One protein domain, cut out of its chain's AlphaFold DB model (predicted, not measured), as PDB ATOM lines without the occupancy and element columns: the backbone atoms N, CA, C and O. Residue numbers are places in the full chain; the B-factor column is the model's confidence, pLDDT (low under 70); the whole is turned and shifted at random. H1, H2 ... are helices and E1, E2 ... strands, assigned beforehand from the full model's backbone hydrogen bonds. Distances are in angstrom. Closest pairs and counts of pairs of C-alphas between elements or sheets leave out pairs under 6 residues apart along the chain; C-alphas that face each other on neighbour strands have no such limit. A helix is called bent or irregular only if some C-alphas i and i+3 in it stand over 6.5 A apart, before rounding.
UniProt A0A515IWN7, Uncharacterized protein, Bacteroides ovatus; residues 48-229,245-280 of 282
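This is residues 48 to 229 and 245 to 280 of the 282 residues of an uncharacterized protein of Bacteroides ovatus (UniProt A0A515IWN7). A long stalk of three helical rods side by side, H1 and the two arms H2a and H2b of the bent helix H2, has a small head at one end, a strongly twisted sheet of E1 to E5 with the short helices H3, H4 and H5. H2a runs out from the head, the chain turns back at the far end, H2b returns, and H6 packs on H2a. The printed part has 218 residues with six named helices and five named strands, in the order H1 E1 E2 E3 H2 H3 H4 E4 H5 E5 H6; the class is mixed. It is loose, with a radius of gyration of the C-alphas of 23.2 A, and elongated, spanning 79 by 40 by 28 A.

H2, residues 105 to 188, was assigned as one helix by its hydrogen bonds, but is bent, C-alphas 142 and 145 being 9.1 A apart; H2a, residues 105 to 142, and H2b, residues 145 to 188, touch closest at the C-alphas of Ala 126 and Ile 162, 5.0 A, at a shallow tilt of 19 degrees, opposite ways. H1, residues 49 to 74, touches H2a, closest at the C-alphas of Ile 51 and Ala 136, 4.9 A. E1, residues 75 to 84, and E2, residues 87 to 96, form an antiparallel hairpin, with N 80 and O 91 at 2.9 A; E3, residues 101 to 103, completes a meander, each strand the antiparallel neighbour of the one before, with N 96 and O 101 at 2.8 A. E4, residues 223 to 227, is antiparallel to E2, with N 92 and O 224 at 2.9 A; E5, residues 261 to 263, is parallel to E3, with N 263 and O 102 at 2.8 A. H3, residues 198 to 208, is on the sheet at a height of 9.5 A, and touches H5, residues 254 to 257. H4, residues 212 to 218, only grazes the sheet. H6, residues 274 to 280, touches residues 113 to 117 of H2a alone. Every O i to N i+4 pair is within hydrogen-bond range in H3, H4 and H6; H1 has 21 of 22, H2a 30 of 34 and H2b 30 of 40, and H5 is too short for one.

H1 begins at C-alpha 49, (134.904, 181.933, 175.567), and is 38.2 A long; H2a is 55.4 A, H2b 64.4 A, E1 28.6 A and E2 29.0 A. H6 ends at C-alpha 280, (165.137, 180.474, 155.268).

Residues 230 to 244 are cut out, with 20.0 A between C-alphas 229 and 245. Of the links printed whole, none is long. Residue 229 and residues 245 to 251 have pLDDT under 70.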
ATOM      1  N   ASP A  48     130.921 179.488 175.879       95.19
ATOM      2  CA  ASP A  48     132.124 179.498 176.712       95.19
ATOM      3  C   ASP A  48     133.292 180.099 175.904       95.19
ATOM      4  O   ASP A  48     133.681 179.534 174.877       95.19
ATOM      5  N   PRO A  49     133.885 181.225 176.344       94.94
ATOM      6  CA  PRO A  49     134.904 181.933 175.567       94.94
ATOM      7  C   PRO A  49     136.192 181.122 175.373       94.94
ATOM      8  O   PRO A  49     136.909 181.348 174.400       94.94
ATOM      9  N   THR A  50     136.497 180.172 176.265       95.00
ATOM     10  CA  THR A  50     137.697 179.329 176.142       95.00
ATOM     11  C   THR A  50     137.508 178.280 175.052       95.00
ATOM     12  O   THR A  50     138.411 178.054 174.245       95.00
ATOM     13  N   ILE A  51     136.328 177.659 174.997       95.38
ATOM     14  CA  ILE A  51     135.987 176.688 173.949       95.38
ATOM     15  C   ILE A  51     135.831 177.393 172.603       95.38
ATOM     16  O   ILE A  51     136.406 176.942 171.613       95.38
ATOM     17  N   ASP A  52     135.109 178.512 172.571       96.19
ATOM     18  CA  ASP A  52     134.824 179.236 171.330       96.19
ATOM     19  C   ASP A  52     136.107 179.815 170.719       96.19
ATOM     20  O   ASP A  52     136.348 179.656 169.522       96.19
ATOM     21  N   GLY A  53     136.989 180.389 171.546       96.81
ATOM     22  CA  GLY A  53     138.298 180.866 171.098       96.81
ATOM     23  C   GLY A  53     139.203 179.744 170.575       96.81
ATOM     24  O   GLY A  53     139.878 179.913 169.557       96.81
ATOM     25  N   TYR A  54     139.191 178.574 171.225       97.12
ATOM     26  CA  TYR A  54     139.954 177.408 170.772       97.12
ATOM     27  C   TYR A  54     139.464 176.881 169.419       97.12
ATOM     28  O   TYR A  54     140.276 176.630 168.527       97.12
ATOM     29  N   LEU A  55     138.148 176.726 169.250       97.19
ATOM     30  CA  LEU A  55     137.564 176.217 168.008       97.19
ATOM     31  C   LEU A  55     137.771 177.192 166.847       97.19
ATOM     32  O   LEU A  55     138.141 176.751 165.762       97.19
ATOM     33  N   LEU A  56     137.638 178.500 167.083       97.19
ATOM     34  CA  LEU A  56     137.949 179.521 166.080       97.19
ATOM     35  C   LEU A  56     139.431 179.502 165.668       97.19
ATOM     36  O   LEU A  56     139.764 179.675 164.496       97.19
ATOM     37  N   SER A  57     140.331 179.249 166.619       97.44
ATOM     38  CA  SER A  57     141.762 179.109 166.325       97.44
ATOM     39  C   SER A  57     142.058 177.839 165.515       97.44
ATOM     40  O   SER A  57     142.878 177.877 164.599       97.44
ATOM     41  N   CYS A  58     141.373 176.724 165.805       97.38
ATOM     42  CA  CYS A  58     141.463 175.503 164.996       97.38
ATOM     43  C   CYS A  58     140.967 175.741 163.567       97.38
ATOM     44  O   CYS A  58     141.614 175.304 162.622       97.38
ATOM     45  N   ASP A  59     139.856 176.457 163.412       97.25
ATOM     46  CA  ASP A  59     139.282 176.803 162.113       97.25
ATOM     47  C   ASP A  59     140.225 177.675 161.279       97.25
ATOM     48  O   ASP A  59     140.553 177.349 160.137       97.25
ATOM     49  N   THR A  60     140.777 178.716 161.905       97.44
ATOM     50  CA  THR A  60     141.775 179.589 161.279       97.44
ATOM     51  C   THR A  60     143.002 178.789 160.826       97.44
ATOM     52  O   THR A  60     143.459 178.939 159.691       97.44
ATOM     53  N   LEU A  61     143.517 177.894 161.679       97.50
ATOM     54  CA  LEU A  61     144.652 177.029 161.349       97.50
ATOM     55  C   LEU A  61     144.322 176.056 160.206       97.50
ATOM     56  O   LEU A  61     145.142 175.871 159.306       97.50
ATOM     57  N   TYR A  62     143.133 175.452 160.219       96.81
ATOM     58  CA  TYR A  62     142.672 174.536 159.175       96.81
ATOM     59  C   TYR A  62     142.622 175.220 157.804       96.81
ATOM     60  O   TYR A  62     143.162 174.697 156.823       96.81
ATOM     61  N   HIS A  63     142.043 176.420 157.738       95.75
ATOM     62  CA  HIS A  63     141.990 177.202 156.507       95.75
ATOM     63  C   HIS A  63     143.376 177.671 156.058       95.75
ATOM     64  O   HIS A  63     143.692 177.560 154.876       95.75
ATOM     65  N   LYS A  64     144.244 178.093 156.987       95.81
ATOM     66  CA  LYS A  64     145.633 178.461 156.666       95.81
ATOM     67  C   LYS A  64     146.409 177.283 156.067       95.81
ATOM     68  O   LYS A  64     147.091 177.458 155.062       95.81
ATOM     69  N   ILE A  65     146.259 176.078 156.625       95.00
ATOM     70  CA  ILE A  65     146.856 174.838 156.093       95.00
ATOM     71  C   ILE A  65     146.316 174.504 154.699       95.00
ATOM     72  O   ILE A  65     147.089 174.103 153.831       95.00
ATOM     73  N   SER A  66     145.009 174.654 154.486       91.88
ATOM     74  CA  SER A  66     144.367 174.338 153.206       91.88
ATOM     75  C   SER A  66     144.862 175.276 152.103       91.88
ATOM     76  O   SER A  66     145.452 174.817 151.129       91.88
ATOM     77  N   THR A  67     144.780 176.592 152.327       91.44
ATOM     78  CA  THR A  67     145.284 177.609 151.390       91.44
ATOM     79  C   THR A  67     146.776 177.445 151.102       91.44
ATOM     80  O   THR A  67     147.216 177.633 149.970       91.44
ATOM     81  N   TYR A  68     147.567 177.079 152.115       92.62
ATOM     82  CA  TYR A  68     148.997 176.820 151.960       92.62
ATOM     83  C   TYR A  68     149.297 175.634 151.034       92.62
ATOM     84  O   TYR A  68     150.229 175.688 150.235       92.62
ATOM     85  N   ARG A  69     148.515 174.555 151.122       89.38
ATOM     86  CA  ARG A  69     148.672 173.395 150.232       89.38
ATOM     87  C   ARG A  69     148.286 173.736 148.803       89.38
ATOM     88  O   ARG A  69     149.021 173.381 147.882       89.38
ATOM     89  N   ASP A  70     147.176 174.446 148.641       86.12
ATOM     90  CA  ASP A  70     146.680 174.840 147.327       86.12
ATOM     91  C   ASP A  70     147.697 175.740 146.618       86.12
ATOM     92  O   ASP A  70     148.074 175.461 145.480       86.12
ATOM     93  N   SER A  71     148.245 176.746 147.310       82.69
ATOM     94  CA  SER A  71     149.221 177.670 146.719       82.69
ATOM     95  C   SER A  71     150.515 176.982 146.271       82.69
ATOM     96  O   SER A  71     151.045 177.301 145.205       82.69
ATOM     97  N   LEU A  72     151.007 176.000 147.032       85.62
ATOM     98  CA  LEU A  72     152.214 175.247 146.680       85.62
ATOM     99  C   LEU A  72     152.005 174.263 145.527       85.62
ATOM    100  O   LEU A  72     152.966 173.905 144.848       85.62
ATOM    101  N   SER A  73     150.771 173.827 145.279       78.81
ATOM    102  CA  SER A  73     150.481 172.881 144.198       78.81
ATOM    103  C   SER A  73     150.671 173.486 142.800       78.81
ATOM    104  O   SER A  73     150.903 172.749 141.836       78.81
ATOM    105  N   HIS A  74     150.619 174.817 142.689       84.12
ATOM    106  CA  HIS A  74     150.675 175.538 141.419       84.12
ATOM    107  C   HIS A  74     152.102 175.690 140.891       84.12
ATOM    108  O   HIS A  74     152.335 175.523 139.688       84.12
ATOM    109  N   TYR A  75     153.054 175.977 141.782       87.50
ATOM    110  CA  TYR A  75     154.414 176.354 141.412       87.50
ATOM    111  C   TYR A  75     155.377 175.180 141.534       87.50
ATOM    112  O   TYR A  75     155.549 174.614 142.611       87.50
ATOM    113  N   LYS A  76     156.030 174.816 140.428       90.38
ATOM    114  CA  LYS A  76     156.872 173.615 140.373       90.38
ATOM    115  C   LYS A  76     158.225 173.905 139.758       90.38
ATOM    116  O   LYS A  76     158.319 174.547 138.715       90.38
ATOM    117  N   TYR A  77     159.263 173.372 140.388       92.56
ATOM    118  CA  TYR A  77     160.577 173.266 139.776       92.56
ATOM    119  C   TYR A  77     160.580 172.075 138.829       92.56
ATOM    120  O   TYR A  77     160.176 170.980 139.225       92.56
ATOM    121  N   GLN A  78     161.027 172.291 137.597       92.06
ATOM    122  CA  GLN A  78     161.031 171.271 136.565       92.06
ATOM    123  C   GLN A  78     162.399 171.119 135.926       92.06
ATOM    124  O   GLN A  78     163.139 172.088 135.739       92.06
ATOM    125  N   GLU A  79     162.691 169.878 135.552       91.88
ATOM    126  CA  GLU A  79     163.872 169.502 134.792       91.88
ATOM    127  C   GLU A  79     163.451 168.680 133.569       91.88
ATOM    128  O   GLU A  79     162.492 167.903 133.638       91.88
ATOM    129  N   ALA A  80     164.161 168.868 132.459       90.00
ATOM    130  CA  ALA A  80     164.030 168.069 131.248       90.00
ATOM    131  C   ALA A  80     165.423 167.787 130.671       90.00
ATOM    132  O   ALA A  80     166.199 168.711 130.415       90.00
ATOM    133  N   SER A  81     165.746 166.513 130.473       90.19
ATOM    134  CA  SER A  81     167.003 166.100 129.847       90.19
ATOM    135  C   SER A  81     166.884 166.148 128.328       90.19
ATOM    136  O   SER A  81     165.855 165.774 127.766       90.19
ATOM    137  N   PHE A  82     167.945 166.578 127.652       88.56
ATOM    138  CA  PHE A  82     168.028 166.547 126.194       88.56
ATOM    139  C   PHE A  82     169.475 166.387 125.726       88.56
ATOM    140  O   PHE A  82     170.414 166.664 126.472       88.56
ATOM    141  N   SER A  83     169.661 165.953 124.480       90.06
ATOM    142  CA  SER A  83     170.989 165.686 123.926       90.06
ATOM    143  C   SER A  83     171.189 166.405 122.599       90.06
ATOM    144  O   SER A  83     170.342 166.342 121.709       90.06
ATOM    145  N   VAL A  84     172.340 167.058 122.438       90.56
ATOM    146  CA  VAL A  84     172.733 167.745 121.200       90.56
ATOM    147  C   VAL A  84     174.194 167.434 120.917       90.56
ATOM    148  O   VAL A  84     175.046 167.565 121.790       90.56
ATOM    149  N   GLY A  85     174.493 166.978 119.697       85.81
ATOM    150  CA  GLY A  85     175.873 166.688 119.289       85.81
ATOM    151  C   GLY A  85     176.574 165.620 120.141       85.81
ATOM    152  O   GLY A  85     177.786 165.681 120.310       85.81
ATOM    153  N   GLY A  86     175.823 164.670 120.713       83.50
ATOM    154  CA  GLY A  86     176.361 163.618 121.586       83.50
ATOM    155  C   GLY A  86     176.667 164.058 123.024       83.50
ATOM    156  O   GLY A  86     177.139 163.242 123.808       83.50
ATOM    157  N   LYS A  87     176.387 165.318 123.381       88.38
ATOM    158  CA  LYS A  87     176.439 165.825 124.757       88.38
ATOM    159  C   LYS A  87     175.041 165.866 125.365       88.38
ATOM    160  O   LYS A  87     174.072 166.129 124.651       88.38
ATOM    161  N   ASN A  88     174.960 165.648 126.674       90.56
ATOM    162  CA  ASN A  88     173.718 165.698 127.440       90.56
ATOM    163  C   ASN A  88     173.605 167.016 128.203       90.56
ATOM    164  O   ASN A  88     174.589 167.543 128.725       90.56
ATOM    165  N   TYR A  89     172.385 167.524 128.277       91.38
ATOM    166  CA  TYR A  89     172.044 168.786 128.904       91.38
ATOM    167  C   TYR A  89     170.797 168.621 129.768       91.38
ATOM    168  O   TYR A  89     169.909 167.821 129.467       91.38
ATOM    169  N   LEU A  90     170.715 169.434 130.816       92.50
ATOM    170  CA  LEU A  90     169.527 169.584 131.644       92.50
ATOM    171  C   LEU A  90     168.950 170.976 131.436       92.50
ATOM    172  O   LEU A  90     169.577 171.973 131.787       92.50
ATOM    173  N   PHE A  91     167.738 171.030 130.898       93.50
ATOM    174  CA  PHE A  91     166.885 172.206 130.948       93.50
ATOM    175  C   PHE A  91     166.221 172.287 132.318       93.50
ATOM    176  O   PHE A  91     165.702 171.286 132.809       93.50
ATOM    177  N   LYS A  92     166.239 173.469 132.934       94.94
ATOM    178  CA  LYS A  92     165.726 173.702 134.287       94.94
ATOM    179  C   LYS A  92     164.930 174.999 134.343       94.94
ATOM    180  O   LYS A  92     165.378 176.027 133.830       94.94
ATOM    181  N   CYS A  93     163.777 174.974 135.001       94.88
ATOM    182  CA  CYS A  93     162.926 176.150 135.172       94.88
ATOM    183  C   CYS A  93     162.033 176.046 136.418       94.88
ATOM    184  O   CYS A  93     161.890 174.983 137.022       94.88
ATOM    185  N   MET A  94     161.425 177.172 136.793       95.25
ATOM    186  CA  MET A  94     160.240 177.194 137.653       95.25
ATOM    187  C   MET A  94     159.025 177.492 136.781       95.25
ATOM    188  O   MET A  94     159.095 178.370 135.918       95.25
ATOM    189  N   ILE A  95     157.921 176.790 137.015       93.81
ATOM    190  CA  ILE A  95     156.668 176.989 136.286       93.81
ATOM    191  C   ILE A  95     155.508 177.296 137.222       93.81
ATOM    192  O   ILE A  95     155.458 176.798 138.345       93.81
ATOM    193  N   ASP A  96     154.549 178.055 136.712       92.06
ATOM    194  CA  ASP A  96     153.156 178.003 137.130       92.06
ATOM    195  C   ASP A  96     152.439 176.981 136.241       92.06
ATOM    196  O   ASP A  96     152.224 177.207 135.046       92.06
ATOM    197  N   SER A  97     152.112 175.833 136.829       88.00
ATOM    198  CA  SER A  97     151.467 174.722 136.125       88.00
ATOM    199  C   SER A  97     149.983 174.948 135.835       88.00
ATOM    200  O   SER A  97     149.420 174.240 135.006       88.00
ATOM    201  N   VAL A  98     149.348 175.928 136.482       87.56
ATOM    202  CA  VAL A  98     147.940 176.276 136.244       87.56
ATOM    203  C   VAL A  98     147.832 177.231 135.061       87.56
ATOM    204  O   VAL A  98     146.981 177.053 134.193       87.56
ATOM    205  N   ASN A  99     148.722 178.223 135.006       90.00
ATOM    206  CA  ASN A  99     148.700 179.257 133.973       90.00
ATOM    207  C   ASN A  99     149.600 178.949 132.766       90.00
ATOM    208  O   ASN A  99     149.611 179.724 131.811       90.00
ATOM    209  N   ASN A 100     150.335 177.830 132.786       91.88
ATOM    210  CA  ASN A 100     151.316 177.447 131.764       91.88
ATOM    211  C   ASN A 100     152.342 178.559 131.512       91.88
ATOM    212  O   ASN A 100     152.526 179.030 130.386       91.88
ATOM    213  N   GLN A 101     152.983 179.025 132.584       94.75
ATOM    214  CA  GLN A 101     153.958 180.113 132.530       94.75
ATOM    215  C   GLN A 101     155.286 179.689 133.139       94.75
ATOM    216  O   GLN A 101     155.316 179.032 134.177       94.75
ATOM    217  N   PHE A 102     156.390 180.125 132.540       96.06
ATOM    218  CA  PHE A 102     157.668 180.136 133.236       96.06
ATOM    219  C   PHE A 102     157.713 181.300 134.218       96.06
ATOM    220  O   PHE A 102     157.384 182.434 133.871       96.06
ATOM    221  N   LEU A 103     158.181 181.034 135.431       95.38
ATOM    222  CA  LEU A 103     158.454 182.074 136.409       95.38
ATOM    223  C   LEU A 103     159.870 182.595 136.208       95.38
ATOM    224  O   LEU A 103     160.798 181.814 135.980       95.38
ATOM    225  N   SER A 104     160.054 183.908 136.319       95.69
ATOM    226  CA  SER A 104     161.407 184.447 136.389       95.69
ATOM    227  C   SER A 104     162.113 183.946 137.645       95.69
ATOM    228  O   SER A 104     161.478 183.570 138.631       95.69
ATOM    229  N   TYR A 105     163.443 183.959 137.626       93.56
ATOM    230  CA  TYR A 105     164.275 183.512 138.740       93.56
ATOM    231  C   TYR A 105     163.874 184.163 140.062       93.56
ATOM    232  O   TYR A 105     163.688 183.477 141.069       93.56
ATOM    233  N   GLY A 106     163.672 185.481 140.027       92.94
ATOM    234  CA  GLY A 106     163.210 186.247 141.172       92.94
ATOM    235  C   GLY A 106     161.839 185.809 141.662       92.94
ATOM    236  O   GLY A 106     161.666 185.554 142.852       92.94
ATOM    237  N   MET A 107     160.879 185.645 140.747       93.81
ATOM    238  CA  MET A 107     159.531 185.201 141.097       93.81
ATOM    239  C   MET A 107     159.508 183.783 141.661       93.81
ATOM    240  O   MET A 107     158.873 183.549 142.688       93.81
ATOM    241  N   GLY A 108     160.234 182.850 141.044       93.06
ATOM    242  CA  GLY A 108     160.357 181.480 141.533       93.06
ATOM    243  C   GLY A 108     160.931 181.431 142.950       93.06
ATOM    244  O   GLY A 108     160.366 180.767 143.818       93.06
ATOM    245  N   ARG A 109     162.003 182.189 143.223       92.62
ATOM    246  CA  ARG A 109     162.589 182.292 144.572       92.62
ATOM    247  C   ARG A 109     161.633 182.919 145.574       92.62
ATOM    248  O   ARG A 109     161.501 182.395 146.675       92.62
ATOM    249  N   TRP A 110     160.957 184.000 145.195       92.56
ATOM    250  CA  TRP A 110     159.981 184.661 146.053       92.56
ATOM    251  C   TRP A 110     158.834 183.719 146.435       92.56
ATOM    252  O   TRP A 110     158.541 183.587 147.619       92.56
ATOM    253  N   GLN A 111     158.255 182.986 145.478       91.75
ATOM    254  CA  GLN A 111     157.182 182.021 145.756       91.75
ATOM    255  C   GLN A 111     157.633 180.930 146.735       91.75
ATOM    256  O   GLN A 111     156.943 180.624 147.708       91.75
ATOM    257  N   VAL A 112     158.830 180.373 146.526       92.69
ATOM    258  CA  VAL A 112     159.375 179.349 147.427       92.69
ATOM    259  C   VAL A 112     159.674 179.933 148.814       92.69
ATOM    260  O   VAL A 112     159.394 179.278 149.818       92.69
ATOM    261  N   ALA A 113     160.176 181.169 148.894       93.19
ATOM    262  CA  ALA A 113     160.401 181.870 150.157       93.19
ATOM    263  C   ALA A 113     159.098 182.060 150.946       93.19
ATOM    264  O   ALA A 113     159.050 181.717 152.129       93.19
ATOM    265  N   GLN A 114     158.028 182.527 150.289       91.56
ATOM    266  CA  GLN A 114     156.698 182.629 150.899       91.56
ATOM    267  C   GLN A 114     156.227 181.265 151.413       91.56
ATOM    268  O   GLN A 114     155.797 181.145 152.558       91.56
ATOM    269  N   GLY A 115     156.426 180.203 150.626       93.06
ATOM    270  CA  GLY A 115     156.141 178.831 151.040       93.06
ATOM    271  C   GLY A 115     156.878 178.396 152.317       93.06
ATOM    272  O   GLY A 115     156.318 177.696 153.163       93.06
ATOM    273  N   ILE A 116     158.129 178.809 152.506       94.62
ATOM    274  CA  ILE A 116     158.895 178.492 153.720       94.62
ATOM    275  C   ILE A 116     158.372 179.297 154.916       94.62
ATOM    276  O   ILE A 116     158.176 178.725 155.992       94.62
ATOM    277  N   MET A 117     158.132 180.599 154.729       93.88
ATOM    278  CA  MET A 117     157.668 181.507 155.785       93.88
ATOM    279  C   MET A 117     156.269 181.138 156.277       93.88
ATOM    280  O   MET A 117     156.088 180.894 157.468       93.88
ATOM    281  N   THR A 118     155.301 180.979 155.369       95.19
ATOM    282  CA  THR A 118     153.939 180.559 155.727       95.19
ATOM    283  C   THR A 118     153.940 179.195 156.418       95.19
ATOM    284  O   THR A 118     153.226 179.004 157.401       95.19
ATOM    285  N   GLY A 119     154.783 178.255 155.971       96.19
ATOM    286  CA  GLY A 119     154.942 176.963 156.639       96.19
ATOM    287  C   GLY A 119     155.459 177.098 158.077       96.19
ATOM    288  O   GLY A 119     154.951 176.435 158.980       96.19
ATOM    289  N   ALA A 120     156.434 177.981 158.316       96.00
ATOM    290  CA  ALA A 120     156.948 178.258 159.658       96.00
ATOM    291  C   ALA A 120     155.880 178.889 160.566       96.00
ATOM    292  O   ALA A 120     155.720 178.459 161.708       96.00
ATOM    293  N   GLU A 121     155.109 179.850 160.055       96.88
ATOM    294  CA  GLU A 121     154.004 180.448 160.804       96.88
ATOM    295  C   GLU A 121     152.936 179.419 161.179       96.88
ATOM    296  O   GLU A 121     152.503 179.386 162.324       96.88
ATOM    297  N   ILE A 122     152.546 178.534 160.256       97.94
ATOM    298  CA  ILE A 122     151.575 177.469 160.545       97.94
ATOM    299  C   ILE A 122     152.078 176.554 161.670       97.94
ATOM    300  O   ILE A 122     151.303 176.155 162.540       97.94
ATOM    301  N   ILE A 123     153.372 176.220 161.676       97.31
ATOM    302  CA  ILE A 123     153.982 175.414 162.743       97.31
ATOM    303  C   ILE A 123     153.906 176.155 164.087       97.31
ATOM    304  O   ILE A 123     153.590 175.536 165.108       97.31
ATOM    305  N   LEU A 124     154.160 177.467 164.105       96.94
ATOM    306  CA  LEU A 124     154.051 178.296 165.310       96.94
ATOM    307  C   LEU A 124     152.601 178.391 165.807       96.94
ATOM    308  O   LEU A 124     152.354 178.158 166.993       96.94
ATOM    309  N   ASP A 125     151.649 178.640 164.908       97.00
ATOM    310  CA  ASP A 125     150.215 178.698 165.204       97.00
ATOM    311  C   ASP A 125     149.733 177.364 165.796       97.00
ATOM    312  O   ASP A 125     149.095 177.328 166.851       97.00
ATOM    313  N   ALA A 126     150.119 176.240 165.182       97.75
ATOM    314  CA  ALA A 126     149.796 174.902 165.670       97.75
ATOM    315  C   ALA A 126     150.443 174.601 167.032       97.75
ATOM    316  O   ALA A 126     149.814 173.985 167.895       97.75
ATOM    317  N   THR A 127     151.679 175.058 167.257       96.75
ATOM    318  CA  THR A 127     152.375 174.898 168.542       96.75
ATOM    319  C   THR A 127     151.650 175.668 169.642       96.75
ATOM    320  O   THR A 127     151.324 175.085 170.677       96.75
ATOM    321  N   SER A 128     151.324 176.940 169.404       94.69
ATOM    322  CA  SER A 128     150.555 177.774 170.335       94.69
ATOM    323  C   SER A 128     149.196 177.142 170.660       94.69
ATOM    324  O   SER A 128     148.823 176.975 171.824       94.69
ATOM    325  N   LEU A 129     148.488 176.666 169.636       95.38
ATOM    326  CA  LEU A 129     147.182 176.033 169.795       95.38
ATOM    327  C   LEU A 129     147.242 174.688 170.543       95.38
ATOM    328  O   LEU A 129     146.319 174.342 171.289       95.38
ATOM    329  N   SER A 130     148.344 173.943 170.407       94.38
ATOM    330  CA  SER A 130     148.569 172.706 171.166       94.38
ATOM    331  C   SER A 130     148.591 172.951 172.678       94.38
ATOM    332  O   SER A 130     148.004 172.171 173.429       94.38
ATOM    333  N   LEU A 131     149.154 174.083 173.119       91.88
ATOM    334  CA  LEU A 131     149.191 174.481 174.529       91.88
ATOM    335  C   LEU A 131     147.790 174.836 175.056       91.88
ATOM    336  O   LEU A 131     147.454 174.517 176.196       91.88
ATOM    337  N   ASN A 132     146.936 175.413 174.205       90.75
ATOM    338  CA  ASN A 132     145.573 175.826 174.563       90.75
ATOM    339  C   ASN A 132     144.551 174.676 174.566       90.75
ATOM    340  O   ASN A 132     143.473 174.802 175.153       90.75
ATOM    341  N   THR A 133     144.885 173.535 173.956       92.69
ATOM    342  CA  THR A 133     143.981 172.375 173.846       92.69
ATOM    343  C   THR A 133     143.558 171.848 175.219       92.69
ATOM    344  O   THR A 133     142.394 171.499 175.421       92.69
ATOM    345  N   ALA A 134     144.479 171.816 176.190       91.50
ATOM    346  CA  ALA A 134     144.183 171.361 177.547       91.50
ATOM    347  C   ALA A 134     143.152 172.265 178.245       91.50
ATOM    348  O   ALA A 134     142.223 171.760 178.875       91.50
ATOM    349  N   SER A 135     143.264 173.583 178.075       92.81
ATOM    350  CA  SER A 135     142.332 174.560 178.647       92.81
ATOM    351  C   SER A 135     140.919 174.398 178.082       92.81
ATOM    352  O   SER A 135     139.962 174.295 178.846       92.81
ATOM    353  N   ALA A 136     140.777 174.264 176.759       93.62
ATOM    354  CA  ALA A 136     139.478 174.020 176.120       93.62
ATOM    355  C   ALA A 136     138.856 172.685 176.560       93.62
ATOM    356  O   ALA A 136     137.666 172.592 176.862       93.62
ATOM    357  N   ALA A 137     139.685 171.649 176.671       93.06
ATOM    358  CA  ALA A 137     139.290 170.349 177.189       93.06
ATOM    359  C   ALA A 137     138.756 170.401 178.630       93.06
ATOM    360  O   ALA A 137     137.825 169.661 178.951       93.06
ATOM    361  N   LEU A 138     139.365 171.223 179.489       94.69
ATOM    362  CA  LEU A 138     138.961 171.411 180.884       94.69
ATOM    363  C   LEU A 138     137.727 172.308 181.029       94.69
ATOM    364  O   LEU A 138     137.032 172.197 182.033       94.69
ATOM    365  N   ALA A 139     137.427 173.143 180.032       94.12
ATOM    366  CA  ALA A 139     136.222 173.966 179.992       94.12
ATOM    367  C   ALA A 139     134.967 173.186 179.551       94.12
ATOM    368  O   ALA A 139     133.853 173.592 179.871       94.12
ATOM    369  N   LEU A 140     135.105 172.033 178.871       94.12
ATOM    370  CA  LEU A 140     133.965 171.225 178.395       94.12
ATOM    371  C   LEU A 140     132.885 170.943 179.463       94.12
ATOM    372  O   LEU A 140     131.704 171.078 179.137       94.12
ATOM    373  N   PRO A 141     133.216 170.588 180.723       93.25
ATOM    374  CA  PRO A 141     132.211 170.371 181.765       93.25
ATOM    375  C   PRO A 141     131.323 171.593 182.054       93.25
ATOM    376  O   PRO A 141     130.165 171.412 182.439       93.25
ATOM    377  N   ASN A 142     131.804 172.823 181.812       92.62
ATOM    378  CA  ASN A 142     131.030 174.056 182.019       92.62
ATOM    379  C   ASN A 142     129.783 174.111 181.123       92.62
ATOM    380  O   ASN A 142     128.770 174.706 181.492       92.62
ATOM    381  N   LEU A 143     129.821 173.430 179.973       91.44
ATOM    382  CA  LEU A 143     128.715 173.359 179.021       91.44
ATOM    383  C   LEU A 143     127.596 172.385 179.438       91.44
ATOM    384  O   LEU A 143     126.554 172.323 178.775       91.44
ATOM    385  N   LYS A 144     127.769 171.618 180.526       91.62
ATOM    386  CA  LYS A 144     126.808 170.597 180.986       91.62
ATOM    387  C   LYS A 144     126.422 169.654 179.830       91.62
ATOM    388  O   LYS A 144     127.291 169.132 179.141       91.62
ATOM    389  N   LEU A 145     125.127 169.457 179.564       89.81
ATOM    390  CA  LEU A 145     124.638 168.592 178.481       89.81
ATOM    391  C   LEU A 145     125.072 169.055 177.080       89.81
ATOM    392  O   LEU A 145     125.221 168.220 176.189       89.81
ATOM    393  N   LYS A 146     125.335 170.357 176.877       88.31
ATOM    394  CA  LYS A 146     125.826 170.863 175.585       88.31
ATOM    395  C   LYS A 146     127.228 170.339 175.260       88.31
ATOM    396  O   LYS A 146     127.572 170.276 174.083       88.31
ATOM    397  N   ALA A 147     128.004 169.893 176.254       88.25
ATOM    398  CA  ALA A 147     129.352 169.355 176.062       88.25
ATOM    399  C   ALA A 147     129.403 168.196 175.053       88.25
ATOM    400  O   ALA A 147     130.407 168.037 174.367       88.25
ATOM    401  N   ILE A 148     128.315 167.428 174.899       89.94
ATOM    402  CA  ILE A 148     128.222 166.324 173.930       89.94
ATOM    403  C   ILE A 148     128.447 166.822 172.489       89.94
ATOM    404  O   ILE A 148     129.149 166.159 171.726       89.94
ATOM    405  N   LYS A 149     127.928 168.009 172.130       91.25
ATOM    406  CA  LYS A 149     128.100 168.621 170.794       91.25
ATOM    407  C   LYS A 149     129.556 169.030 170.534       91.25
ATOM    408  O   LYS A 149     130.041 168.896 169.416       91.25
ATOM    409  N   TYR A 150     130.257 169.493 171.568       93.62
ATOM    410  CA  TYR A 150     131.604 170.071 171.456       93.62
ATOM    411  C   TYR A 150     132.727 169.092 171.796       93.62
ATOM    412  O   TYR A 150     133.888 169.368 171.507       93.62
ATOM    413  N   PHE A 151     132.399 167.924 172.354       92.94
ATOM    414  CA  PHE A 151     133.385 166.924 172.747       92.94
ATOM    415  C   PHE A 151     134.274 166.513 171.573       92.94
ATOM    416  O   PHE A 151     135.493 166.604 171.674       92.94
ATOM    417  N   LYS A 152     133.678 166.102 170.445       93.19
ATOM    418  CA  LYS A 152     134.434 165.668 169.261       93.19
ATOM    419  C   LYS A 152     135.252 166.814 168.636       93.19
ATOM    420  O   LYS A 152     136.448 166.609 168.435       93.19
ATOM    421  N   PRO A 153     134.685 168.012 168.382       93.75
ATOM    422  CA  PRO A 153     135.468 169.161 167.927       93.75
ATOM    423  C   PRO A 153     136.687 169.471 168.808       93.75
ATOM    424  O   PRO A 153     137.784 169.645 168.288       93.75
ATOM    425  N   VAL A 154     136.527 169.461 170.136       94.19
ATOM    426  CA  VAL A 154     137.597 169.839 171.077       94.19
ATOM    427  C   VAL A 154     138.619 168.722 171.313       94.19
ATOM    428  O   VAL A 154     139.807 168.995 171.453       94.19
ATOM    429  N   LYS A 155     138.186 167.460 171.405       92.62
ATOM    430  CA  LYS A 155     139.042 166.338 171.840       92.62
ATOM    431  C   LYS A 155     139.620 165.501 170.704       92.62
ATOM    432  O   LYS A 155     140.557 164.751 170.956       92.62
ATOM    433  N   ASP A 156     139.059 165.596 169.504       90.75
ATOM    434  CA  ASP A 156     139.449 164.769 168.358       90.75
ATOM    435  C   ASP A 156     139.842 165.638 167.159       90.75
ATOM    436  O   ASP A 156     141.004 165.646 166.752       90.75
ATOM    437  N   LEU A 157     138.910 166.449 166.647       92.94
ATOM    438  CA  LEU A 157     139.140 167.205 165.411       92.94
ATOM    439  C   LEU A 157     140.183 168.318 165.590       92.94
ATOM    440  O   LEU A 157     141.099 168.404 164.780       92.94
ATOM    441  N   GLY A 158     140.103 169.123 166.655       94.69
ATOM    442  CA  GLY A 158     141.086 170.177 166.942       94.69
ATOM    443  C   GLY A 158     142.519 169.632 167.040       94.69
ATOM    444  O   GLY A 158     143.393 170.074 166.291       94.69
ATOM    445  N   PRO A 159     142.772 168.590 167.858       95.00
ATOM    446  CA  PRO A 159     144.057 167.892 167.882       95.00
ATOM    447  C   PRO A 159     144.501 167.325 166.527       95.00
ATOM    448  O   PRO A 159     145.699 167.299 166.245       95.00
ATOM    449  N   HIS A 160     143.570 166.891 165.670       94.75
ATOM    450  CA  HIS A 160     143.895 166.453 164.311       94.75
ATOM    451  C   HIS A 160     144.392 167.615 163.440       94.75
ATOM    452  O   HIS A 160     145.414 167.467 162.769       94.75
ATOM    453  N   VAL A 161     143.726 168.776 163.489       95.62
ATOM    454  CA  VAL A 161     144.156 169.993 162.777       95.62
ATOM    455  C   VAL A 161     145.548 170.429 163.228       95.62
ATOM    456  O   VAL A 161     146.433 170.649 162.401       95.62
ATOM    457  N   ILE A 162     145.784 170.455 164.539       96.25
ATOM    458  CA  ILE A 162     147.108 170.729 165.116       96.25
ATOM    459  C   ILE A 162     148.136 169.707 164.614       96.25
ATOM    460  O   ILE A 162     149.255 170.062 164.247       96.25
ATOM    461  N   GLY A 163     147.751 168.430 164.548       94.94
ATOM    462  CA  GLY A 163     148.580 167.356 164.013       94.94
ATOM    463  C   GLY A 163     148.999 167.577 162.559       94.94
ATOM    464  O   GLY A 163     150.153 167.301 162.233       94.94
ATOM    465  N   MET A 164     148.117 168.111 161.708       93.81
ATOM    466  CA  MET A 164     148.478 168.500 160.340       93.81
ATOM    467  C   MET A 164     149.570 169.577 160.353       93.81
ATOM    468  O   MET A 164     150.600 169.405 159.701       93.81
ATOM    469  N   GLY A 165     149.398 170.625 161.167       94.75
ATOM    470  CA  GLY A 165     150.377 171.706 161.326       94.75
ATOM    471  C   GLY A 165     151.741 171.245 161.852       94.75
ATOM    472  O   GLY A 165     152.774 171.659 161.342       94.75
ATOM    473  N   LEU A 166     151.770 170.346 162.839       95.94
ATOM    474  CA  LEU A 166     153.016 169.932 163.501       95.94
ATOM    475  C   LEU A 166     153.732 168.749 162.843       95.94
ATOM    476  O   LEU A 166     154.905 168.523 163.130       95.94
ATOM    477  N   LYS A 167     153.049 167.957 162.010       92.25
ATOM    478  CA  LYS A 167     153.631 166.739 161.416       92.25
ATOM    479  C   LYS A 167     153.770 166.812 159.906       92.25
ATOM    480  O   LYS A 167     154.753 166.313 159.374       92.25
ATOM    481  N   GLU A 168     152.795 167.398 159.220       91.25
ATOM    482  CA  GLU A 168     152.756 167.386 157.755       91.25
ATOM    483  C   GLU A 168     153.458 168.628 157.186       91.25
ATOM    484  O   GLU A 168     154.289 168.509 156.289       91.25
ATOM    485  N   ILE A 169     153.218 169.807 157.766       93.25
ATOM    486  CA  ILE A 169     153.814 171.071 157.301       93.25
ATOM    487  C   ILE A 169     155.347 171.119 157.400       93.25
ATOM    488  O   ILE A 169     155.958 171.634 156.465       93.25
ATOM    489  N   PRO A 170     156.023 170.557 158.426       93.19
ATOM    490  CA  PRO A 170     157.486 170.529 158.445       93.19
ATOM    491  C   PRO A 170     158.105 169.801 157.246       93.19
ATOM    492  O   PRO A 170     159.155 170.218 156.756       93.19
ATOM    493  N   ALA A 171     157.460 168.736 156.754       90.94
ATOM    494  CA  ALA A 171     157.923 168.018 155.568       90.94
ATOM    495  C   ALA A 171     157.786 168.888 154.310       90.94
ATOM    496  O   ALA A 171     158.755 169.042 153.571       90.94
ATOM    497  N   ILE A 172     156.635 169.546 154.142       90.56
ATOM    498  CA  ILE A 172     156.381 170.463 153.021       90.56
ATOM    499  C   ILE A 172     157.354 171.654 153.055       90.56
ATOM    500  O   ILE A 172     157.993 171.965 152.053       90.56
ATOM    501  N   LYS A 173     157.572 172.275 154.224       93.12
ATOM    502  CA  LYS A 173     158.575 173.343 154.399       93.12
ATOM    503  C   LYS A 173     159.965 172.879 153.960       93.12
ATOM    504  O   LYS A 173     160.681 173.629 153.296       93.12
ATOM    505  N   LYS A 174     160.357 171.650 154.312       92.12
ATOM    506  CA  LYS A 174     161.649 171.074 153.916       92.12
ATOM    507  C   LYS A 174     161.738 170.853 152.403       92.12
ATOM    508  O   LYS A 174     162.793 171.095 151.820       92.12
ATOM    509  N   GLU A 175     160.652 170.443 151.752       90.62
ATOM    510  CA  GLU A 175     160.576 170.351 150.288       90.62
ATOM    511  C   GLU A 175     160.733 171.724 149.618       90.62
ATOM    512  O   GLU A 175     161.506 171.850 148.664       90.62
ATOM    513  N   CYS A 176     160.112 172.774 150.165       92.06
ATOM    514  CA  CYS A 176     160.321 174.150 149.707       92.06
ATOM    515  C   CYS A 176     161.789 174.582 149.871       92.06
ATOM    516  O   CYS A 176     162.402 175.051 148.915       92.06
ATOM    517  N   GLN A 177     162.405 174.345 151.036       92.75
ATOM    518  CA  GLN A 177     163.833 174.631 151.261       92.75
ATOM    519  C   GLN A 177     164.733 173.888 150.258       92.75
ATOM    520  O   GLN A 177     165.675 174.458 149.708       92.75
ATOM    521  N   ASN A 178     164.444 172.615 149.985       92.12
ATOM    522  CA  ASN A 178     165.182 171.834 148.995       92.12
ATOM    523  C   ASN A 178     165.006 172.396 147.581       92.12
ATOM    524  O   ASN A 178     165.977 172.457 146.830       92.12
ATOM    525  N   THR A 179     163.798 172.833 147.234       91.75
ATOM    526  CA  THR A 179     163.501 173.475 145.948       91.75
ATOM    527  C   THR A 179     164.276 174.781 145.793       91.75
ATOM    528  O   THR A 179     164.922 174.978 144.767       91.75
ATOM    529  N   MET A 180     164.317 175.621 146.832       91.62
ATOM    530  CA  MET A 180     165.106 176.858 146.840       91.62
ATOM    531  C   MET A 180     166.596 176.580 146.603       91.62
ATOM    532  O   MET A 180     167.207 177.210 145.740       91.62
ATOM    533  N   ARG A 181     167.174 175.579 147.289       92.06
ATOM    534  CA  ARG A 181     168.575 175.165 147.068       92.06
ATOM    535  C   ARG A 181     168.808 174.666 145.643       92.06
ATOM    536  O   ARG A 181     169.754 175.104 144.994       92.06
ATOM    537  N   LYS A 182     167.951 173.768 145.145       91.50
ATOM    538  CA  LYS A 182     168.060 173.204 143.790       91.50
ATOM    539  C   LYS A 182     167.995 174.293 142.724       91.50
ATOM    540  O   LYS A 182     168.868 174.345 141.863       91.50
ATOM    541  N   TYR A 183     167.013 175.186 142.816       92.31
ATOM    542  CA  TYR A 183     166.817 176.255 141.843       92.31
ATOM    543  C   TYR A 183     167.951 177.288 141.880       92.31
ATOM    544  O   TYR A 183     168.464 177.687 140.832       92.31
ATOM    545  N   GLY A 184     168.422 177.647 143.079       91.00
ATOM    546  CA  GLY A 184     169.589 178.514 143.241       91.00
ATOM    547  C   GLY A 184     170.865 177.910 142.650       91.00
ATOM    548  O   GLY A 184     171.615 178.590 141.948       91.00
ATOM    549  N   ASN A 185     171.099 176.614 142.869       90.81
ATOM    550  CA  ASN A 185     172.245 175.907 142.293       90.81
ATOM    551  C   ASN A 185     172.128 175.763 140.771       90.81
ATOM    552  O   ASN A 185     173.126 175.932 140.074       90.81
ATOM    553  N   ALA A 186     170.921 175.524 140.246       91.25
ATOM    554  CA  ALA A 186     170.668 175.465 138.808       91.25
ATOM    555  C   ALA A 186     171.103 176.758 138.109       91.25
ATOM    556  O   ALA A 186     171.849 176.698 137.134       91.25
ATOM    557  N   LYS A 187     170.718 177.920 138.658       92.06
ATOM    558  CA  LYS A 187     171.119 179.233 138.135       92.06
ATOM    559  C   LYS A 187     172.631 179.455 138.201       92.06
ATOM    560  O   LYS A 187     173.197 179.977 137.245       92.06
ATOM    561  N   LYS A 188     173.280 179.084 139.312       91.44
ATOM    562  CA  LYS A 188     174.735 179.255 139.497       91.44
ATOM    563  C   LYS A 188     175.554 178.405 138.528       91.44
ATOM    564  O   LYS A 188     176.569 178.872 138.033       91.44
ATOM    565  N   ALA A 189     175.109 177.179 138.268       91.88
ATOM    566  CA  ALA A 189     175.780 176.248 137.366       91.88
ATOM    567  C   ALA A 189     175.307 176.373 135.903       91.88
ATOM    568  O   ALA A 189     175.689 175.551 135.070       91.88
ATOM    569  N   ALA A 190     174.430 177.334 135.593       94.38
ATOM    570  CA  ALA A 190     173.900 177.510 134.248       94.38
ATOM    571  C   ALA A 190     175.005 177.973 133.290       94.38
ATOM    572  O   ALA A 190     175.794 178.861 133.616       94.38
ATOM    573  N   ILE A 191     175.016 177.414 132.082       93.69
ATOM    574  CA  ILE A 191     175.878 177.880 130.996       93.69
ATOM    575  C   ILE A 191     175.498 179.331 130.692       93.69
ATOM    576  O   ILE A 191     174.314 179.641 130.522       93.69
ATOM    577  N   LEU A 192     176.481 180.227 130.631       90.00
ATOM    578  CA  LEU A 192     176.228 181.625 130.280       90.00
ATOM    579  C   LEU A 192     175.683 181.736 128.843       90.00
ATOM    580  O   LEU A 192     176.098 180.947 127.991       90.00
ATOM    581  N   PRO A 193     174.778 182.691 128.556       86.31
ATOM    582  CA  PRO A 193     174.162 182.832 127.235       86.31
ATOM    583  C   PRO A 193     175.183 182.901 126.090       86.31
ATOM    584  O   PRO A 193     175.008 182.260 125.062       86.31
ATOM    585  N   GLU A 194     176.283 183.624 126.282       87.44
ATOM    586  CA  GLU A 194     177.369 183.780 125.311       87.44
ATOM    587  C   GLU A 194     178.176 182.496 125.058       87.44
ATOM    588  O   GLU A 194     178.848 182.383 124.034       87.44
ATOM    589  N   ASN A 195     178.089 181.523 125.968       91.38
ATOM    590  CA  ASN A 195     178.830 180.263 125.925       91.38
ATOM    591  C   ASN A 195     177.960 179.076 125.488       91.38
ATOM    592  O   ASN A 195     178.451 177.947 125.434       91.38
ATOM    593  N   ILE A 196     176.673 179.297 125.200       90.88
ATOM    594  CA  ILE A 196     175.789 178.227 124.744       90.88
ATOM    595  C   ILE A 196     176.132 177.829 123.302       90.88
ATOM    596  O   ILE A 196     176.272 178.675 122.417       90.88
ATOM    597  N   ASP A 197     176.238 176.525 123.044       92.00
ATOM    598  CA  ASP A 197     176.463 176.018 121.691       92.00
ATOM    599  C   ASP A 197     175.300 176.449 120.760       92.00
ATOM    600  O   ASP A 197     174.124 176.270 121.114       92.00
ATOM    601  N   PRO A 198     175.577 176.997 119.559       93.81
ATOM    602  CA  PRO A 198     174.542 177.399 118.609       93.81
ATOM    603  C   PRO A 198     173.529 176.294 118.261       93.81
ATOM    604  O   PRO A 198     172.356 176.589 118.020       93.81
ATOM    605  N   ALA A 199     173.950 175.026 118.241       94.06
ATOM    606  CA  ALA A 199     173.076 173.882 118.007       94.06
ATOM    607  C   ALA A 199     172.124 173.638 119.187       94.06
ATOM    608  O   ALA A 199     170.945 173.365 118.962       94.06
ATOM    609  N   VAL A 200     172.600 173.795 120.428       94.00
ATOM    610  CA  VAL A 200     171.775 173.699 121.648       94.00
ATOM    611  C   VAL A 200     170.736 174.814 121.650       94.00
ATOM    612  O   VAL A 200     169.548 174.549 121.831       94.00
ATOM    613  N   ARG A 201     171.155 176.048 121.353       94.50
ATOM    614  CA  ARG A 201     170.245 177.195 121.219       94.50
ATOM    615  C   ARG A 201     169.157 176.935 120.178       94.50
ATOM    616  O   ARG A 201     167.975 177.112 120.465       94.50
ATOM    617  N   LYS A 202     169.540 176.463 118.987       94.88
ATOM    618  CA  LYS A 202     168.595 176.136 117.912       94.88
ATOM    619  C   LYS A 202     167.614 175.033 118.319       94.88
ATOM    620  O   LYS A 202     166.435 175.134 117.989       94.88
ATOM    621  N   HIS A 203     168.089 174.002 119.019       94.12
ATOM    622  CA  HIS A 203     167.245 172.920 119.522       94.12
ATOM    623  C   HIS A 203     166.208 173.447 120.523       94.12
ATOM    624  O   HIS A 203     165.016 173.268 120.305       94.12
ATOM    625  N   LEU A 204     166.636 174.197 121.543       93.38
ATOM    626  CA  LEU A 204     165.735 174.771 122.549       93.38
ATOM    627  C   LEU A 204     164.677 175.689 121.934       93.38
ATOM    628  O   LEU A 204     163.504 175.588 122.274       93.38
ATOM    629  N   MET A 205     165.072 176.559 121.002       94.31
ATOM    630  CA  MET A 205     164.131 177.428 120.291       94.31
ATOM    631  C   MET A 205     163.054 176.631 119.543       94.31
ATOM    632  O   MET A 205     161.880 176.995 119.581       94.31
ATOM    633  N   ALA A 206     163.443 175.536 118.880       93.12
ATOM    634  CA  ALA A 206     162.516 174.689 118.139       93.12
ATOM    635  C   ALA A 206     161.546 173.938 119.066       93.12
ATOM    636  O   ALA A 206     160.344 173.924 118.797       93.12
ATOM    637  N   GLU A 207     162.053 173.361 120.159       91.94
ATOM    638  CA  GLU A 207     161.248 172.592 121.117       91.94
ATOM    639  C   GLU A 207     160.274 173.482 121.902       91.94
ATOM    640  O   GLU A 207     159.092 173.161 122.025       91.94
ATOM    641  N   LEU A 208     160.738 174.651 122.361       91.50
ATOM    642  CA  LEU A 208     159.907 175.631 123.073       91.50
ATOM    643  C   LEU A 208     158.962 176.399 122.132       91.50
ATOM    644  O   LEU A 208     157.990 177.005 122.586       91.50
ATOM    645  N   GLY A 209     159.226 176.374 120.822       91.75
ATOM    646  CA  GLY A 209     158.441 177.088 119.817       91.75
ATOM    647  C   GLY A 209     158.619 178.607 119.870       91.75
ATOM    648  O   GLY A 209     157.649 179.333 119.658       91.75
ATOM    649  N   ILE A 210     159.832 179.090 120.153       93.56
ATOM    650  CA  ILE A 210     160.138 180.519 120.322       93.56
ATOM    651  C   ILE A 210     161.174 181.022 119.311       93.56
ATOM    652  O   ILE A 210     162.025 180.274 118.830       93.56
ATOM    653  N   ASP A 211     161.115 182.315 118.996       94.19
ATOM    654  CA  ASP A 211     162.099 182.982 118.143       94.19
ATOM    655  C   ASP A 211     163.377 183.381 118.911       94.19
ATOM    656  O   ASP A 211     163.459 183.284 120.137       94.19
ATOM    657  N   ALA A 212     164.393 183.848 118.180       93.44
ATOM    658  CA  ALA A 212     165.692 184.195 118.751       93.44
ATOM    659  C   ALA A 212     165.622 185.359 119.753       93.44
ATOM    660  O   ALA A 212     166.291 185.321 120.779       93.44
ATOM    661  N   ASN A 213     164.815 186.387 119.479       94.19
ATOM    662  CA  ASN A 213     164.663 187.544 120.362       94.19
ATOM    663  C   ASN A 213     163.931 187.155 121.654       94.19
ATOM    664  O   ASN A 213     164.275 187.638 122.731       94.19
ATOM    665  N   THR A 214     162.955 186.254 121.558       94.19
ATOM    666  CA  THR A 214     162.286 185.675 122.726       94.19
ATOM    667  C   THR A 214     163.254 184.821 123.548       94.19
ATOM    668  O   THR A 214     163.338 185.006 124.760       94.19
ATOM    669  N   PHE A 215     164.056 183.970 122.899       93.69
ATOM    670  CA  PHE A 215     165.072 183.161 123.576       93.69
ATOM    671  C   PHE A 215     166.061 184.017 124.378       93.69
ATOM    672  O   PHE A 215     166.276 183.731 125.551       93.69
ATOM    673  N   GLU A 216     166.599 185.098 123.801       92.25
ATOM    674  CA  GLU A 216     167.543 185.985 124.507       92.25
ATOM    675  C   GLU A 216     166.939 186.630 125.760       92.25
ATOM    676  O   GLU A 216     167.616 186.801 126.769       92.25
ATOM    677  N   LYS A 217     165.650 186.977 125.721       93.50
ATOM    678  CA  LYS A 217     164.948 187.537 126.886       93.50
ATOM    679  C   LYS A 217     164.643 186.481 127.941       93.50
ATOM    680  O   LYS A 217     164.478 186.817 129.115       93.50
ATOM    681  N   TRP A 218     164.475 185.233 127.514       95.19
ATOM    682  CA  TRP A 218     164.056 184.147 128.387       95.19
ATOM    683  C   TRP A 218     165.234 183.477 129.085       95.19
ATOM    684  O   TRP A 218     165.166 183.168 130.280       95.19
ATOM    685  N   TYR A 219     166.315 183.256 128.345       93.88
ATOM    686  CA  TYR A 219     167.483 182.544 128.823       93.88
ATOM    687  C   TYR A 219     168.167 183.297 129.960       93.88
ATOM    688  O   TYR A 219     168.385 184.504 129.911       93.88
ATOM    689  N   GLY A 220     168.470 182.588 131.044       90.12
ATOM    690  CA  GLY A 220     169.070 183.185 132.230       90.12
ATOM    691  C   GLY A 220     168.099 184.006 133.085       90.12
ATOM    692  O   GLY A 220     168.443 184.299 134.231       90.12
ATOM    693  N   LYS A 221     166.894 184.325 132.607       94.44
ATOM    694  CA  LYS A 221     165.852 184.945 133.433       94.44
ATOM    695  C   LYS A 221     164.795 183.939 133.882       94.44
ATOM    696  O   LYS A 221     164.440 183.951 135.051       94.44
ATOM    697  N   TYR A 222     164.339 183.064 132.992       95.44
ATOM    698  CA  TYR A 222     163.259 182.100 133.243       95.44
ATOM    699  C   TYR A 222     163.721 180.650 133.088       95.44
ATOM    700  O   TYR A 222     163.266 179.762 133.810       95.44
ATOM    701  N   ILE A 223     164.642 180.418 132.149       94.88
ATOM    702  CA  ILE A 223     165.157 179.090 131.807       94.88
ATOM    703  C   ILE A 223     166.671 179.025 132.003       94.88
ATOM    704  O   ILE A 223     167.388 179.997 131.741       94.88
ATOM    705  N   PHE A 224     167.149 177.861 132.436       95.00
ATOM    706  CA  PHE A 224     168.565 177.558 132.632       95.00
ATOM    707  C   PHE A 224     168.925 176.259 131.934       95.00
ATOM    708  O   PHE A 224     168.111 175.338 131.860       95.00
ATOM    709  N   VAL A 225     170.157 176.191 131.441       94.88
ATOM    710  CA  VAL A 225     170.717 174.974 130.868       94.88
ATOM    711  C   VAL A 225     172.032 174.680 131.558       94.88
ATOM    712  O   VAL A 225     172.885 175.556 131.688       94.88
ATOM    713  N   ASN A 226     172.187 173.437 131.980       92.25
ATOM    714  CA  ASN A 226     173.405 172.916 132.577       92.25
ATOM    715  C   ASN A 226     173.892 171.759 131.704       92.25
ATOM    716  O   ASN A 226     173.071 171.016 131.163       92.25
ATOM    717  N   GLU A 227     175.205 171.588 131.568       86.69
ATOM    718  CA  GLU A 227     175.728 170.330 131.032       86.69
ATOM    719  C   GLU A 227     175.428 169.219 132.044       86.69
ATOM    720  O   GLU A 227     175.637 169.397 133.246       86.69
ATOM    721  N   ASP A 228     174.901 168.090 131.569       78.00
ATOM    722  CA  ASP A 228     174.694 166.900 132.395       78.00
ATOM    723  C   ASP A 228     176.038 166.185 132.554       78.00
ATOM    724  O   ASP A 228     176.355 165.199 131.882       78.00
ATOM    725  N   ILE A 229     176.883 166.765 133.400       64.12
ATOM    726  CA  ILE A 229     178.078 166.100 133.883       64.12
ATOM    727  C   ILE A 229     177.558 165.092 134.901       64.12
ATOM    728  O   ILE A 229     177.083 165.484 135.963       64.12
ATOM    729  N   GLU A 245     163.574 152.205 137.340       32.78
ATOM    730  CA  GLU A 245     163.721 152.339 135.876       32.78
ATOM    731  C   GLU A 245     162.496 152.984 135.193       32.78
ATOM    732  O   GLU A 245     162.657 153.683 134.196       32.78
ATOM    733  N   GLU A 246     161.302 152.877 135.786       29.48
ATOM    734  CA  GLU A 246     160.080 153.564 135.332       29.48
ATOM    735  C   GLU A 246     160.082 155.089 135.591       29.48
ATOM    736  O   GLU A 246     159.452 155.838 134.847       29.48
ATOM    737  N   GLU A 247     160.833 155.597 136.578       35.03
ATOM    738  CA  GLU A 247     160.996 157.046 136.820       35.03
ATOM    739  C   GLU A 247     162.031 157.698 135.887       35.03
ATOM    740  O   GLU A 247     162.123 158.927 135.828       35.03
ATOM    741  N   LYS A 248     162.819 156.903 135.150       37.91
ATOM    742  CA  LYS A 248     163.767 157.420 134.150       37.91
ATOM    743  C   LYS A 248     163.093 157.778 132.822       37.91
ATOM    744  O   LYS A 248     163.632 158.612 132.104       37.91
ATOM    745  N   ASP A 249     161.926 157.201 132.526       33.22
ATOM    746  CA  ASP A 249     161.241 157.345 131.227       33.22
ATOM    747  C   ASP A 249     159.977 158.240 131.285       33.22
ATOM    748  O   ASP A 249     159.377 158.570 130.264       33.22
ATOM    749  N   ALA A 250     159.597 158.704 132.484       36.66
ATOM    750  CA  ALA A 250     158.501 159.653 132.725       36.66
ATOM    751  C   ALA A 250     158.980 161.110 132.929       36.66
ATOM    752  O   ALA A 250     158.276 161.926 133.524       36.66
ATOM    753  N   GLY A 251     160.202 161.436 132.492       56.00
ATOM    754  CA  GLY A 251     160.751 162.790 132.588       56.00
ATOM    755  C   GLY A 251     159.974 163.777 131.714       56.00
ATOM    756  O   GLY A 251     159.577 163.433 130.600       56.00
ATOM    757  N   ASN A 252     159.764 165.005 132.205       70.69
ATOM    758  CA  ASN A 252     159.149 166.055 131.389       70.69
ATOM    759  C   ASN A 252     159.942 166.222 130.090       70.69
ATOM    760  O   ASN A 252     161.177 166.267 130.105       70.69
ATOM    761  N   LYS A 253     159.237 166.363 128.973       82.38
ATOM    762  CA  LYS A 253     159.845 166.627 127.670       82.38
ATOM    763  C   LYS A 253     159.884 168.129 127.438       82.38
ATOM    764  O   LYS A 253     158.992 168.857 127.858       82.38
ATOM    765  N   LEU A 254     160.895 168.613 126.717       79.94
ATOM    766  CA  LEU A 254     160.972 170.033 126.346       79.94
ATOM    767  C   LEU A 254     159.719 170.510 125.590       79.94
ATOM    768  O   LEU A 254     159.275 171.638 125.787       79.94
ATOM    769  N   THR A 255     159.120 169.625 124.787       80.31
ATOM    770  CA  THR A 255     157.863 169.866 124.064       80.31
ATOM    771  C   THR A 255     156.684 170.199 124.967       80.31
ATOM    772  O   THR A 255     155.746 170.851 124.509       80.31
ATOM    773  N   ASP A 256     156.712 169.769 126.229       85.50
ATOM    774  CA  ASP A 256     155.619 169.992 127.179       85.50
ATOM    775  C   ASP A 256     155.486 171.480 127.530       85.50
ATOM    776  O   ASP A 256     154.421 171.935 127.941       85.50
ATOM    777  N   TYR A 257     156.549 172.255 127.297       86.81
ATOM    778  CA  TYR A 257     156.586 173.690 127.553       86.81
ATOM    779  C   TYR A 257     156.372 174.546 126.305       86.81
ATOM    780  O   TYR A 257     156.564 175.765 126.332       86.81
ATOM    781  N   LYS A 258     155.991 173.929 125.186       87.12
ATOM    782  CA  LYS A 258     155.726 174.665 123.956       87.12
ATOM    783  C   LYS A 258     154.572 175.647 124.168       87.12
ATOM    784  O   LYS A 258     153.500 175.267 124.632       87.12
ATOM    785  N   ASN A 259     154.778 176.899 123.760       83.69
ATOM    786  CA  ASN A 259     153.830 178.011 123.933       83.69
ATOM    787  C   ASN A 259     153.574 178.442 125.389       83.69
ATOM    788  O   ASN A 259     152.575 179.116 125.646       83.69
ATOM    789  N   PHE A 260     154.445 178.084 126.337       91.38
ATOM    790  CA  PHE A 260     154.359 178.646 127.684       91.38
ATOM    791  C   PHE A 260     154.487 180.174 127.651       91.38
ATOM    792  O   PHE A 260     155.246 180.738 126.864       91.38
ATOM    793  N   GLY A 261     153.738 180.848 128.520       93.19
ATOM    794  CA  GLY A 261     153.931 182.265 128.794       93.19
ATOM    795  C   GLY A 261     155.094 182.506 129.757       93.19
ATOM    796  O   GLY A 261     155.819 181.589 130.144       93.19
ATOM    797  N   VAL A 262     155.238 183.753 130.200       95.25
ATOM    798  CA  VAL A 262     156.187 184.131 131.254       95.25
ATOM    799  C   VAL A 262     155.511 184.995 132.308       95.25
ATOM    800  O   VAL A 262     154.622 185.782 131.984       95.25
ATOM    801  N   ALA A 263     155.953 184.859 133.553       94.50
ATOM    802  CA  ALA A 263     155.511 185.667 134.676       94.50
ATOM    803  C   ALA A 263     156.715 186.216 135.442       94.50
ATOM    804  O   ALA A 263     157.653 185.492 135.788       94.50
ATOM    805  N   ASP A 264     156.669 187.519 135.688       93.94
ATOM    806  CA  ASP A 264     157.654 188.247 136.468       93.94
ATOM    807  C   ASP A 264     157.146 188.537 137.875       93.94
ATOM    808  O   ASP A 264     155.947 188.488 138.155       93.94
ATOM    809  N   LEU A 265     158.087 188.879 138.754       88.56
ATOM    810  CA  LEU A 265     157.766 189.344 140.090       88.56
ATOM    811  C   LEU A 265     156.822 190.566 139.994       88.56
ATOM    812  O   LEU A 265     157.142 191.501 139.252       88.56
ATOM    813  N   PRO A 266     155.680 190.581 140.709       83.94
ATOM    814  CA  PRO A 266     154.770 191.720 140.688       83.94
ATOM    815  C   PRO A 266     155.446 193.015 141.142       83.94
ATOM    816  O   PRO A 266     156.324 193.006 142.006       83.94
ATOM    817  N   GLU A 267     155.000 194.143 140.591       82.69
ATOM    818  CA  GLU A 267     155.522 195.458 140.958       82.69
ATOM    819  C   GLU A 267     155.356 195.717 142.467       82.69
ATOM    820  O   GLU A 267     154.304 195.454 143.051       82.69
ATOM    821  N   GLY A 268     156.422 196.198 143.113       81.88
ATOM    822  CA  GLY A 268     156.459 196.444 144.559       81.88
ATOM    823  C   GLY A 268     156.836 195.235 145.424       81.88
ATOM    824  O   GLY A 268     157.006 195.399 146.629       81.88
ATOM    825  N   GLN A 269     157.014 194.046 144.841       85.50
ATOM    826  CA  GLN A 269     157.638 192.909 145.524       85.50
ATOM    827  C   GLN A 269     159.158 192.931 145.326       85.50
ATOM    828  O   GLN A 269     159.662 193.474 144.342       85.50
ATOM    829  N   ALA A 270     159.893 192.324 146.258       86.25
ATOM    830  CA  ALA A 270     161.344 192.172 146.172       86.25
ATOM    831  C   ALA A 270     161.734 190.695 146.203       86.25
ATOM    832  O   ALA A 270     161.099 189.887 146.877       86.25
ATOM    833  N   GLU A 271     162.792 190.341 145.476       87.38
ATOM    834  CA  GLU A 271     163.409 189.025 145.617       87.38
ATOM    835  C   GLU A 271     163.975 188.848 147.032       87.38
ATOM    836  O   GLU A 271     164.467 189.825 147.605       87.38
ATOM    837  N   PRO A 272     163.990 187.618 147.576       86.19
ATOM    838  CA  PRO A 272     164.682 187.366 148.829       86.19
ATOM    839  C   PRO A 272     166.175 187.682 148.673       86.19
ATOM    840  O   PRO A 272     166.859 187.194 147.758       86.19
ATOM    841  N   SER A 273     166.682 188.506 149.584       87.50
ATOM    842  CA  SER A 273     168.102 188.813 149.721       87.50
ATOM    843  C   SER A 273     168.906 187.558 150.079       87.50
ATOM    844  O   SER A 273     168.368 186.543 150.522       87.50
ATOM    845  N   ALA A 274     170.228 187.617 149.903       84.25
ATOM    846  CA  ALA A 274     171.100 186.494 150.251       84.25
ATOM    847  C   ALA A 274     171.032 186.144 151.750       84.25
ATOM    848  O   ALA A 274     171.086 184.970 152.110       84.25
ATOM    849  N   GLU A 275     170.896 187.151 152.615       87.25
ATOM    850  CA  GLU A 275     170.756 186.957 154.059       87.25
ATOM    851  C   GLU A 275     169.415 186.303 154.409       87.25
ATOM    852  O   GLU A 275     169.386 185.316 155.145       87.25
ATOM    853  N   GLU A 276     168.314 186.787 153.824       87.38
ATOM    854  CA  GLU A 276     166.993 186.176 154.001       87.38
ATOM    855  C   GLU A 276     166.986 184.721 153.539       87.38
ATOM    856  O   GLU A 276     166.465 183.860 154.241       87.38
ATOM    857  N   GLU A 277     167.619 184.405 152.411       85.31
ATOM    858  CA  GLU A 277     167.739 183.016 151.976       85.31
ATOM    859  C   GLU A 277     168.544 182.146 152.927       85.31
ATOM    860  O   GLU A 277     168.129 181.023 153.205       85.31
ATOM    861  N   MET A 278     169.676 182.630 153.446       87.12
ATOM    862  CA  MET A 278     170.423 181.855 154.438       87.12
ATOM    863  C   MET A 278     169.562 181.562 155.666       87.12
ATOM    864  O   MET A 278     169.559 180.429 156.144       87.12
ATOM    865  N   ASN A 279     168.780 182.541 156.123       89.75
ATOM    866  CA  ASN A 279     167.865 182.359 157.246       89.75
ATOM    867  C   ASN A 279     166.759 181.345 156.914       89.75
ATOM    868  O   ASN A 279     166.480 180.448 157.709       89.75
ATOM    869  N   LEU A 280     166.165 181.418 155.720       88.81
ATOM    870  CA  LEU A 280     165.137 180.474 155.268       88.81
ATOM    871  C   LEU A 280     165.667 179.048 155.088       88.81
ATOM    872  O   LEU A 280     164.895 178.092 155.197       88.81
TER     873      LEU A 280